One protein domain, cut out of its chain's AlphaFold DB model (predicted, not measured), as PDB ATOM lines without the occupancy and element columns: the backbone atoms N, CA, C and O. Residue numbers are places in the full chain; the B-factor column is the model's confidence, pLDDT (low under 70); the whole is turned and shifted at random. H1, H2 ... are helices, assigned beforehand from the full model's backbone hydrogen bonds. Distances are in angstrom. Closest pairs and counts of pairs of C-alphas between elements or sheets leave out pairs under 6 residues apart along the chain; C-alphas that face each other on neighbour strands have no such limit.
ATOM      1  N   SER A 217     -56.140  29.836 -40.809       83.50
ATOM      2  CA  SER A 217     -55.272  30.200 -39.674       83.50
ATOM      3  C   SER A 217     -55.259  29.142 -38.558       83.50
ATOM      4  O   SER A 217     -54.193  28.831 -38.027       83.50
ATOM      5  N   ALA A 218     -56.415  28.568 -38.206       88.00
ATOM      6  CA  ALA A 218     -56.506  27.491 -37.217       88.00
ATOM      7  C   ALA A 218     -55.787  26.217 -37.691       88.00
ATOM      8  O   ALA A 218     -55.031  25.628 -36.921       88.00
ATOM      9  N   GLN A 219     -55.946  25.852 -38.967       90.19
ATOM     10  CA  GLN A 219     -55.255  24.717 -39.588       90.19
ATOM     11  C   GLN A 219     -53.726  24.897 -39.541       90.19
ATOM     12  O   GLN A 219     -53.035  24.050 -38.979       90.19
ATOM     13  N   ARG A 220     -53.195  26.046 -39.996       88.19
ATOM     14  CA  ARG A 220     -51.747  26.346 -39.940       88.19
ATOM     15  C   ARG A 220     -51.182  26.313 -38.509       88.19
ATOM     16  O   ARG A 220     -50.087  25.793 -38.292       88.19
ATOM     17  N   LYS A 221     -51.924  26.830 -37.520       89.19
ATOM     18  CA  LYS A 221     -51.541  26.765 -36.093       89.19
ATOM     19  C   LYS A 221     -51.536  25.334 -35.556       89.19
ATOM     20  O   LYS A 221     -50.589  24.971 -34.863       89.19
ATOM     21  N   MET A 222     -52.562  24.540 -35.875       92.62
ATOM     22  CA  MET A 222     -52.648  23.136 -35.469       92.62
ATOM     23  C   MET A 222     -51.460  22.344 -36.017       92.62
ATOM     24  O   MET A 222     -50.763  21.709 -35.231       92.62
ATOM     25  N   THR A 223     -51.179  22.444 -37.322       93.31
ATOM     26  CA  THR A 223     -50.047  21.737 -37.933       93.31
ATOM     27  C   THR A 223     -48.726  22.126 -37.280       93.31
ATOM     28  O   THR A 223     -47.992  21.243 -36.846       93.31
ATOM     29  N   ARG A 224     -48.433  23.429 -37.126       92.94
ATOM     30  CA  ARG A 224     -47.172  23.871 -36.506       92.94
ATOM     31  C   ARG A 224     -47.020  23.360 -35.076       92.94
ATOM     32  O   ARG A 224     -45.953  22.871 -34.717       92.94
ATOM     33  N   LEU A 225     -48.069  23.454 -34.258       94.81
ATOM     34  CA  LEU A 225     -48.035  22.929 -32.892       94.81
ATOM     35  C   LEU A 225     -47.794  21.413 -32.887       94.81
ATOM     36  O   LEU A 225     -46.957  20.944 -32.121       94.81
ATOM     37  N   TYR A 226     -48.450  20.670 -33.776       96.19
ATOM     38  CA  TYR A 226     -48.328  19.215 -33.876       96.19
ATOM     39  C   TYR A 226     -46.929  18.745 -34.313       96.19
ATOM     40  O   TYR A 226     -46.408  17.772 -33.772       96.19
ATOM     41  N   VAL A 227     -46.291  19.425 -35.275       95.81
ATOM     42  CA  VAL A 227     -44.976  18.998 -35.797       95.81
ATOM     43  C   VAL A 227     -43.783  19.529 -34.993       95.81
ATOM     44  O   VAL A 227     -42.692  18.968 -35.101       95.81
ATOM     45  N   TYR A 228     -43.954  20.572 -34.171       96.12
ATOM     46  CA  TYR A 228     -42.873  21.118 -33.335       96.12
ATOM     47  C   TYR A 228     -42.989  20.789 -31.845       96.12
ATOM     48  O   TYR A 228     -41.948  20.705 -31.201       96.12
ATOM     49  N   THR A 229     -44.187  20.617 -31.273       96.25
ATOM     50  CA  THR A 229     -44.367  20.502 -29.811       96.25
ATOM     51  C   THR A 229     -44.722  19.089 -29.359       96.25
ATOM     52  O   THR A 229     -45.326  18.320 -30.098       96.25
ATOM     53  N   THR A 230     -44.387  18.743 -28.115       96.31
ATOM     54  CA  THR A 230     -44.778  17.462 -27.498       96.31
ATOM     55  C   THR A 230     -46.213  17.462 -26.942       96.31
ATOM     56  O   THR A 230     -46.534  16.617 -26.110       96.31
ATOM     57  N   LEU A 231     -47.061  18.417 -27.338       94.94
ATOM     58  CA  LEU A 231     -48.412  18.579 -26.796       94.94
ATOM     59  C   LEU A 231     -49.391  17.528 -27.345       94.94
ATOM     60  O   LEU A 231     -49.451  17.348 -28.560       94.94
ATOM     61  N   PRO A 232     -50.240  16.913 -26.502       94.31
ATOM     62  CA  PRO A 232     -51.365  16.105 -26.964       94.31
ATOM     63  C   PRO A 232     -52.320  16.891 -27.876       94.31
ATOM     64  O   PRO A 232     -52.532  18.094 -27.688       94.31
ATOM     65  N   LEU A 233     -52.957  16.209 -28.836       92.50
ATOM     66  CA  LEU A 233     -53.834  16.865 -29.816       92.50
ATOM     67  C   LEU A 233     -55.011  17.610 -29.166       92.50
ATOM     68  O   LEU A 233     -55.358  18.692 -29.633       92.50
ATOM     69  N   ASP A 234     -55.591  17.107 -28.071       91.81
ATOM     70  CA  ASP A 234     -56.655  17.825 -27.352       91.81
ATOM     71  C   ASP A 234     -56.162  19.181 -26.810       91.81
ATOM     72  O   ASP A 234     -56.875  20.184 -26.869       91.81
ATOM     73  N   THR A 235     -54.912  19.229 -26.343       92.56
ATOM     74  CA  THR A 235     -54.279  20.435 -25.803       92.56
ATOM     75  C   THR A 235     -53.952  21.412 -26.930       92.56
ATOM     76  O   THR A 235     -54.195  22.612 -26.799       92.56
ATOM     77  N   ILE A 236     -53.512  20.906 -28.086       92.81
ATOM     78  CA  ILE A 236     -53.343  21.703 -29.309       92.81
ATOM     79  C   ILE A 236     -54.677  22.335 -29.736       92.81
ATOM     80  O   ILE A 236     -54.719  23.538 -29.988       92.81
ATOM     81  N   VAL A 237     -55.780  21.577 -29.763       91.12
ATOM     82  CA  VAL A 237     -57.114  22.103 -30.112       91.12
ATOM     83  C   VAL A 237     -57.548  23.203 -29.134       91.12
ATOM     84  O   VAL A 237     -57.939  24.290 -29.572       91.12
ATOM     85  N   LYS A 238     -57.404  22.973 -27.820       90.00
ATOM     86  CA  LYS A 238     -57.680  23.975 -26.773       90.00
ATOM     87  C   LYS A 238     -56.853  25.253 -26.956       90.00
ATOM     88  O   LYS A 238     -57.379  26.343 -26.752       90.00
ATOM     89  N   LEU A 239     -55.586  25.149 -27.370       88.94
ATOM     90  CA  LEU A 239     -54.727  26.305 -27.667       88.94
ATOM     91  C   LEU A 239     -55.148  27.051 -28.938       88.94
ATOM     92  O   LEU A 239     -55.232  28.281 -28.927       88.94
ATOM     93  N   VAL A 240     -55.430  26.331 -30.027       87.38
ATOM     94  CA  VAL A 240     -55.852  26.920 -31.310       87.38
ATOM     95  C   VAL A 240     -57.157  27.707 -31.144       87.38
ATOM     96  O   VAL A 240     -57.270  28.814 -31.676       87.38
ATOM     97  N   HIS A 241     -58.089  27.189 -30.340       86.12
ATOM     98  CA  HIS A 241     -59.395  27.795 -30.056       86.12
ATOM     99  C   HIS A 241     -59.471  28.508 -28.694       86.12
ATOM    100  O   HIS A 241     -60.562  28.796 -28.209       86.12
ATOM    101  N   CYS A 242     -58.338  28.874 -28.079       81.06
ATOM    102  CA  CYS A 242     -58.312  29.412 -26.707       81.06
ATOM    103  C   CYS A 242     -59.071  30.742 -26.498       81.06
ATOM    104  O   CYS A 242     -59.318  31.126 -25.354       81.06
ATOM    105  N   ARG A 243     -59.429  31.444 -27.586       74.56
ATOM    106  CA  ARG A 243     -60.263  32.662 -27.587       74.56
ATOM    107  C   ARG A 243     -61.764  32.388 -27.768       74.56
ATOM    108  O   ARG A 243     -62.557  33.288 -27.529       74.56
ATOM    109  N   THR A 244     -62.144  31.189 -28.205       75.06
ATOM    110  CA  THR A 244     -63.523  30.785 -28.535       75.06
ATOM    111  C   THR A 244     -63.747  29.324 -28.102       75.06
ATOM    112  O   THR A 244     -63.901  28.445 -28.958       75.06
ATOM    113  N   PRO A 245     -63.689  29.019 -26.790       70.00
ATOM    114  CA  PRO A 245     -63.735  27.641 -26.294       70.00
ATOM    115  C   PRO A 245     -65.047  26.927 -26.654       70.00
ATOM    116  O   PRO A 245     -65.016  25.759 -27.029       70.00
ATOM    117  N   ASP A 246     -66.172  27.644 -26.652       68.00
ATOM    118  CA  ASP A 246     -67.512  27.096 -26.930       68.00
ATOM    119  C   ASP A 246     -67.719  26.707 -28.408       68.00
ATOM    120  O   ASP A 246     -68.704  26.064 -28.771       68.00
ATOM    121  N   SER A 247     -66.779  27.090 -29.281       69.88
ATOM    122  CA  SER A 247     -66.733  26.696 -30.691       69.88
ATOM    123  C   SER A 247     -65.537  25.791 -31.014       69.88
ATOM    124  O   SER A 247     -65.148  25.698 -32.179       69.88
ATOM    125  N   ALA A 248     -64.904  25.175 -30.011       77.50
ATOM    126  CA  ALA A 248     -63.796  24.257 -30.239       77.50
ATOM    127  C   ALA A 248     -64.298  22.941 -30.881       77.50
ATOM    128  O   ALA A 248     -65.256  22.341 -30.391       77.50
ATOM    129  N   PRO A 249     -63.679  22.468 -31.978       82.69
ATOM    130  CA  PRO A 249     -64.028  21.192 -32.595       82.69
ATOM    131  C   PRO A 249     -63.605  20.005 -31.712       82.69
ATOM    132  O   PRO A 249     -62.590  20.060 -31.023       82.69
ATOM    133  N   GLY A 250     -64.359  18.903 -31.767       86.12
ATOM    134  CA  GLY A 250     -64.008  17.663 -31.063       86.12
ATOM    135  C   GLY A 250     -62.722  17.009 -31.591       86.12
ATOM    136  O   GLY A 250     -62.317  17.241 -32.734       86.12
ATOM    137  N   ILE A 251     -62.098  16.151 -30.777       87.75
ATOM    138  CA  ILE A 251     -60.792  15.544 -31.092       87.75
ATOM    139  C   ILE A 251     -60.811  14.716 -32.388       87.75
ATOM    140  O   ILE A 251     -59.844  14.741 -33.140       87.75
ATOM    141  N   ASP A 252     -61.930  14.071 -32.721       87.69
ATOM    142  CA  ASP A 252     -62.075  13.293 -33.961       87.69
ATOM    143  C   ASP A 252     -62.165  14.185 -35.204       87.69
ATOM    144  O   ASP A 252     -61.635  13.847 -36.263       87.69
ATOM    145  N   SER A 253     -62.761  15.376 -35.068       90.44
ATOM    146  CA  SER A 253     -62.731  16.405 -36.113       90.44
ATOM    147  C   SER A 253     -61.307  16.929 -36.322       90.44
ATOM    148  O   SER A 253     -60.893  17.119 -37.465       90.44
ATOM    149  N   ALA A 254     -60.541  17.096 -35.237       89.50
ATOM    150  CA  ALA A 254     -59.129  17.463 -35.302       89.50
ATOM    151  C   ALA A 254     -58.275  16.363 -35.948       89.50
ATOM    152  O   ALA A 254     -57.528  16.666 -36.870       89.50
ATOM    153  N   ASN A 255     -58.441  15.095 -35.557       90.69
ATOM    154  CA  ASN A 255     -57.773  13.949 -36.184       90.69
ATOM    155  C   ASN A 255     -58.096  13.864 -37.683       90.69
ATOM    156  O   ASN A 255     -57.187  13.788 -38.506       90.69
ATOM    157  N   LYS A 256     -59.379  13.951 -38.067       90.19
ATOM    158  CA  LYS A 256     -59.794  13.928 -39.479       90.19
ATOM    159  C   LYS A 256     -59.212  15.103 -40.270       90.19
ATOM    160  O   LYS A 256     -58.800  14.919 -41.410       90.19
ATOM    161  N   LYS A 257     -59.162  16.305 -39.684       91.50
ATOM    162  CA  LYS A 257     -58.567  17.484 -40.330       91.50
ATOM    163  C   LYS A 257     -57.043  17.379 -40.422       91.50
ATOM    164  O   LYS A 257     -56.493  17.737 -41.451       91.50
ATOM    165  N   LEU A 258     -56.374  16.859 -39.397       91.12
ATOM    166  CA  LEU A 258     -54.930  16.648 -39.388       91.12
ATOM    167  C   LEU A 258     -54.510  15.597 -40.423       91.12
ATOM    168  O   LEU A 258     -53.588  15.847 -41.190       91.12
ATOM    169  N   ASN A 259     -55.229  14.475 -40.511       89.44
ATOM    170  CA  ASN A 259     -54.975  13.442 -41.518       89.44
ATOM    171  C   ASN A 259     -55.248  13.930 -42.954       89.44
ATOM    172  O   ASN A 259     -54.684  13.398 -43.901       89.44
ATOM    173  N   ALA A 260     -56.099  14.946 -43.125       88.69
ATOM    174  CA  ALA A 260     -56.320  15.613 -44.410       88.69
ATOM    175  C   ALA A 260     -55.274  16.704 -44.733       88.69
ATOM    176  O   ALA A 260     -55.334  17.281 -45.809       88.69
ATOM    177  N   LEU A 261     -54.367  17.022 -43.801       89.12
ATOM    178  CA  LEU A 261     -53.288  18.012 -43.959       89.12
ATOM    179  C   LEU A 261     -51.885  17.384 -43.936       89.12
ATOM    180  O   LEU A 261     -50.912  18.061 -44.240       89.12
ATOM    181  N   LEU A 262     -51.758  16.139 -43.470       88.31
ATOM    182  CA  LEU A 262     -50.489  15.444 -43.217       88.31
ATOM    183  C   LEU A 262     -50.559  13.941 -43.577       88.31
ATOM    184  O   LEU A 262     -49.743  13.156 -43.092       88.31
ATOM    185  N   ASP A 263     -51.524  13.560 -44.416       82.88
ATOM    186  CA  ASP A 263     -51.894  12.191 -44.817       82.88
ATOM    187  C   ASP A 263     -52.367  11.271 -43.675       82.88
ATOM    188  O   ASP A 263     -52.441  11.651 -42.508       82.88
ATOM    189  N   LYS A 264     -52.729  10.024 -44.014       72.81
ATOM    190  CA  LYS A 264     -53.432   9.079 -43.120       72.81
ATOM    191  C   LYS A 264     -52.710   8.740 -41.802       72.81
ATOM    192  O   LYS A 264     -53.378   8.302 -40.867       72.81
ATOM    193  N   GLU A 265     -51.388   8.919 -41.696       78.56
ATOM    194  CA  GLU A 265     -50.608   8.569 -40.494       78.56
ATOM    195  C   GLU A 265     -49.578   9.649 -40.074       78.56
ATOM    196  O   GLU A 265     -48.368   9.424 -40.144       78.56
ATOM    197  N   PRO A 266     -49.989  10.802 -39.511       87.38
ATOM    198  CA  PRO A 266     -49.060  11.872 -39.122       87.38
ATOM    199  C   PRO A 266     -48.245  11.568 -37.844       87.38
ATOM    200  O   PRO A 266     -47.377  12.343 -37.438       87.38
ATOM    201  N   ARG A 267     -48.468  10.414 -37.194       90.50
ATOM    202  CA  ARG A 267     -47.893  10.042 -35.879       90.50
ATOM    203  C   ARG A 267     -46.365   9.892 -35.848       90.50
ATOM    204  O   ARG A 267     -45.794   9.762 -34.758       90.50
ATOM    205  N   TRP A 268     -45.711   9.843 -37.008       91.38
ATOM    206  CA  TRP A 268     -44.250   9.805 -37.130       91.38
ATOM    207  C   TRP A 268     -43.615  11.202 -37.249       91.38
ATOM    208  O   TRP A 268     -42.417  11.329 -36.997       91.38
ATOM    209  N   LEU A 269     -44.407  12.232 -37.577       93.81
ATOM    210  CA  LEU A 269     -43.981  13.635 -37.608       93.81
ATOM    211  C   LEU A 269     -43.935  14.249 -36.202       93.81
ATOM    212  O   LEU A 269     -43.030  15.029 -35.907       93.81
ATOM    213  N   HIS A 270     -44.878  13.871 -35.332       94.94
ATOM    214  CA  HIS A 270     -45.003  14.380 -33.961       94.94
ATOM    215  C   HIS A 270     -43.745  14.080 -33.115       94.94
ATOM    216  O   HIS A 270     -43.362  12.908 -32.994       94.94
ATOM    217  N   PRO A 271     -43.106  15.088 -32.488       95.69
ATOM    218  CA  PRO A 271     -41.962  14.867 -31.606       95.69
ATOM    219  C   PRO A 271     -42.397  14.152 -30.323       95.69
ATOM    220  O   PRO A 271     -43.484  14.394 -29.798       95.69
ATOM    221  N   ARG A 272     -41.538  13.263 -29.809       92.44
ATOM    222  CA  ARG A 272     -41.837  12.401 -28.642       92.44
ATOM    223  C   ARG A 272     -41.033  12.730 -27.388       92.44
ATOM    224  O   ARG A 272     -41.289  12.153 -26.339       92.44
ATOM    225  N   SER A 273     -40.068  13.639 -27.486       94.69
ATOM    226  CA  SER A 273     -39.248  14.090 -26.364       94.69
ATOM    227  C   SER A 273     -39.059  15.603 -26.415       94.69
ATOM    228  O   SER A 273     -39.074  16.210 -27.491       94.69
ATOM    229  N   LYS A 274     -38.851  16.220 -25.246       92.88
ATOM    230  CA  LYS A 274     -38.563  17.658 -25.157       92.88
ATOM    231  C   LYS A 274     -37.271  18.018 -25.895       92.88
ATOM    232  O   LYS A 274     -37.223  19.066 -26.521       92.88
ATOM    233  N   ALA A 275     -36.273  17.128 -25.903       94.00
ATOM    234  CA  ALA A 275     -35.033  17.301 -26.663       94.00
ATOM    235  C   ALA A 275     -35.268  17.385 -28.186       94.00
ATOM    236  O   ALA A 275     -34.687  18.248 -28.842       94.00
ATOM    237  N   ASP A 276     -36.154  16.549 -28.747       95.56
ATOM    238  CA  ASP A 276     -36.516  16.621 -30.172       95.56
ATOM    239  C   ASP A 276     -37.239  17.940 -30.492       95.56
ATOM    240  O   ASP A 276     -36.831  18.669 -31.395       95.56
ATOM    241  N   MET A 277     -38.235  18.319 -29.681       95.38
ATOM    242  CA  MET A 277     -38.883  19.639 -29.768       95.38
ATOM    243  C   MET A 277     -37.855  20.782 -29.693       95.38
ATOM    244  O   MET A 277     -37.866  21.666 -30.546       95.38
ATOM    245  N   GLY A 278     -36.937  20.739 -28.721       95.62
ATOM    246  CA  GLY A 278     -35.868  21.717 -28.506       95.62
ATOM    247  C   GLY A 278     -34.958  21.891 -29.721       95.62
ATOM    248  O   GLY A 278     -34.684  23.024 -30.124       95.62
ATOM    249  N   ARG A 279     -34.550  20.786 -30.361       95.44
ATOM    250  CA  ARG A 279     -33.751  20.814 -31.597       95.44
ATOM    251  C   ARG A 279     -34.513  21.483 -32.741       95.44
ATOM    252  O   ARG A 279     -33.985  22.413 -33.355       95.44
ATOM    253  N   ARG A 280     -35.764  21.068 -32.975       96.50
ATOM    254  CA  ARG A 280     -36.624  21.607 -34.041       96.50
ATOM    255  C   ARG A 280     -36.859  23.107 -33.875       96.50
ATOM    256  O   ARG A 280     -36.637  23.867 -34.817       96.50
ATOM    257  N   VAL A 281     -37.254  23.558 -32.677       94.81
ATOM    258  CA  VAL A 281     -37.477  24.994 -32.429       94.81
ATOM    259  C   VAL A 281     -36.169  25.784 -32.490       94.81
ATOM    260  O   VAL A 281     -36.155  26.872 -33.059       94.81
ATOM    261  N   THR A 282     -35.046  25.233 -32.018       94.56
ATOM    262  CA  THR A 282     -33.739  25.898 -32.135       94.56
ATOM    263  C   THR A 282     -33.372  26.133 -33.601       94.56
ATOM    264  O   THR A 282     -33.100  27.273 -33.966       94.56
ATOM    265  N   GLN A 283     -33.453  25.116 -34.469       95.00
ATOM    266  CA  GLN A 283     -33.207  25.306 -35.907       95.00
ATOM    267  C   GLN A 283     -34.227  26.255 -36.557       95.00
ATOM    268  O   GLN A 283     -33.855  27.060 -37.403       95.00
ATOM    269  N   LEU A 284     -35.488  26.261 -36.113       92.50
ATOM    270  CA  LEU A 284     -36.471  27.266 -36.534       92.50
ATOM    271  C   LEU A 284     -36.053  28.707 -36.172       92.50
ATOM    272  O   LEU A 284     -36.189  29.601 -37.002       92.50
ATOM    273  N   SER A 285     -35.467  28.941 -34.992       91.69
ATOM    274  CA  SER A 285     -34.893  30.252 -34.628       91.69
ATOM    275  C   SER A 285     -33.561  30.590 -35.305       91.69
ATOM    276  O   SER A 285     -33.037  31.683 -35.095       91.69
ATOM    277  N   ASN A 286     -32.998  29.682 -36.104       91.50
ATOM    278  CA  ASN A 286     -31.788  29.942 -36.882       91.50
ATOM    279  C   ASN A 286     -32.111  30.519 -38.271       91.50
ATOM    280  O   ASN A 286     -31.225  31.099 -38.896       91.50
ATOM    281  N   SER A 287     -33.356  30.366 -38.741       90.38
ATOM    282  CA  SER A 287     -33.817  30.805 -40.063       90.38
ATOM    283  C   SER A 287     -33.973  32.329 -40.143       90.38
ATOM    284  O   SER A 287     -34.816  32.893 -39.435       90.38
ATOM    285  N   PRO A 288     -33.215  33.021 -41.020       84.25
ATOM    286  CA  PRO A 288     -33.366  34.460 -41.223       84.25
ATOM    287  C   PRO A 288     -34.744  34.809 -41.784       84.25
ATOM    288  O   PRO A 288     -35.391  35.722 -41.278       84.25
ATOM    289  N   ALA A 289     -35.224  34.037 -42.766       82.69
ATOM    290  CA  ALA A 289     -36.520  34.245 -43.406       82.69
ATOM    291  C   ALA A 289     -37.668  34.201 -42.384       82.69
ATOM    292  O   ALA A 289     -38.500  35.106 -42.351       82.69
ATOM    293  N   ARG A 290     -37.657  33.208 -41.479       83.31
ATOM    294  CA  ARG A 290     -38.682  33.053 -40.431       83.31
ATOM    295  C   ARG A 290     -38.609  34.096 -39.319       83.31
ATOM    296  O   ARG A 290     -39.613  34.320 -38.645       83.31
ATOM    297  N   LEU A 291     -37.449  34.718 -39.098       81.12
ATOM    298  CA  LEU A 291     -37.307  35.817 -38.141       81.12
ATOM    299  C   LEU A 291     -37.687  37.172 -38.756       81.12
ATOM    300  O   LEU A 291     -38.352  37.954 -38.080       81.12
ATOM    301  N   ALA A 292     -37.320  37.429 -40.015       70.81
ATOM    302  CA  ALA A 292     -37.622  38.674 -40.725       70.81
ATOM    303  C   ALA A 292     -39.123  38.818 -41.029       70.81
ATOM    304  O   ALA A 292     -39.715  39.876 -40.798       70.81
ATOM    305  N   SER A 293     -39.768  37.722 -41.447       59.66
ATOM    306  CA  SER A 293     -41.220  37.662 -41.648       59.66
ATOM    307  C   SER A 293     -42.011  37.963 -40.367       59.66
ATOM    308  O   SER A 293     -43.157  38.393 -40.434       59.66
ATOM    309  N   ALA A 294     -41.393  37.745 -39.201       51.25
ATOM    310  CA  ALA A 294     -41.985  37.979 -37.891       51.25
ATOM    311  C   ALA A 294     -41.796  39.405 -37.350       51.25
ATOM    312  O   ALA A 294     -42.515  39.801 -36.441       51.25
ATOM    313  N   SER A 295     -40.822  40.165 -37.861       45.62
ATOM    314  CA  SER A 295     -40.668  41.595 -37.544       45.62
ATOM    315  C   SER A 295     -41.559  42.483 -38.414       45.62
ATOM    316  O   SER A 295     -42.002  43.531 -37.958       45.62
TER     317      SER A 295
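This is residues 217 to 295 of the 898 residues of the protein "Ankyrin repeat protein" of Purpureocillium lilacinum (UniProt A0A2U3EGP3). H1, H2 and H3 pack crosswise in a cluster, H4 sits at the end of H1, and residues 285 to 295, with H5, stick out. The 79 printed residues hold five named helices, H1 to H5, no named strand: all helix. The whole is only just compact, close to loose: radius of gyration of the C-alphas 13.5 A, spans 36 by 29 by 21 A.

H1, residues 217 to 228, touches H2, residues 233 to 240, at a steep tilt of 47 degrees, opposite ways; closest C-alphas: Ala 218 and Val 240, 6.0 A. With residues 219 to 223 alone H1 touches H3, residues 251 to 262, about perpendicular at 80 degrees; closest C-alphas: Thr 223 and Leu 258, 7.2 A. With residue 228 alone H1 only just touches H4, residues 274 to 284, with 3 pairs of C-alphas within 8 A; closest: Tyr 228 and Met 277, 5.6 A. H5, residues 288 to 295, is close but not clearly touching H4; closest C-alphas: Leu 284 and Arg 290, 7.3 A. Every O i to N i+4 pair is within hydrogen-bond range in H1 to H4; in H5, 3 of 4.

H1, 16.6 A, begins at C-alpha 217 (-55.272, 30.200, -39.674); H3 measures 15.9 A, H4 15.0 A. H5 ends at C-alpha 295 (-40.668, 41.595, -37.544).

The printed part has no cut; H3 to H4 is a long link. Residues 246 to 247 and 293 to 295 have pLDDT under 70.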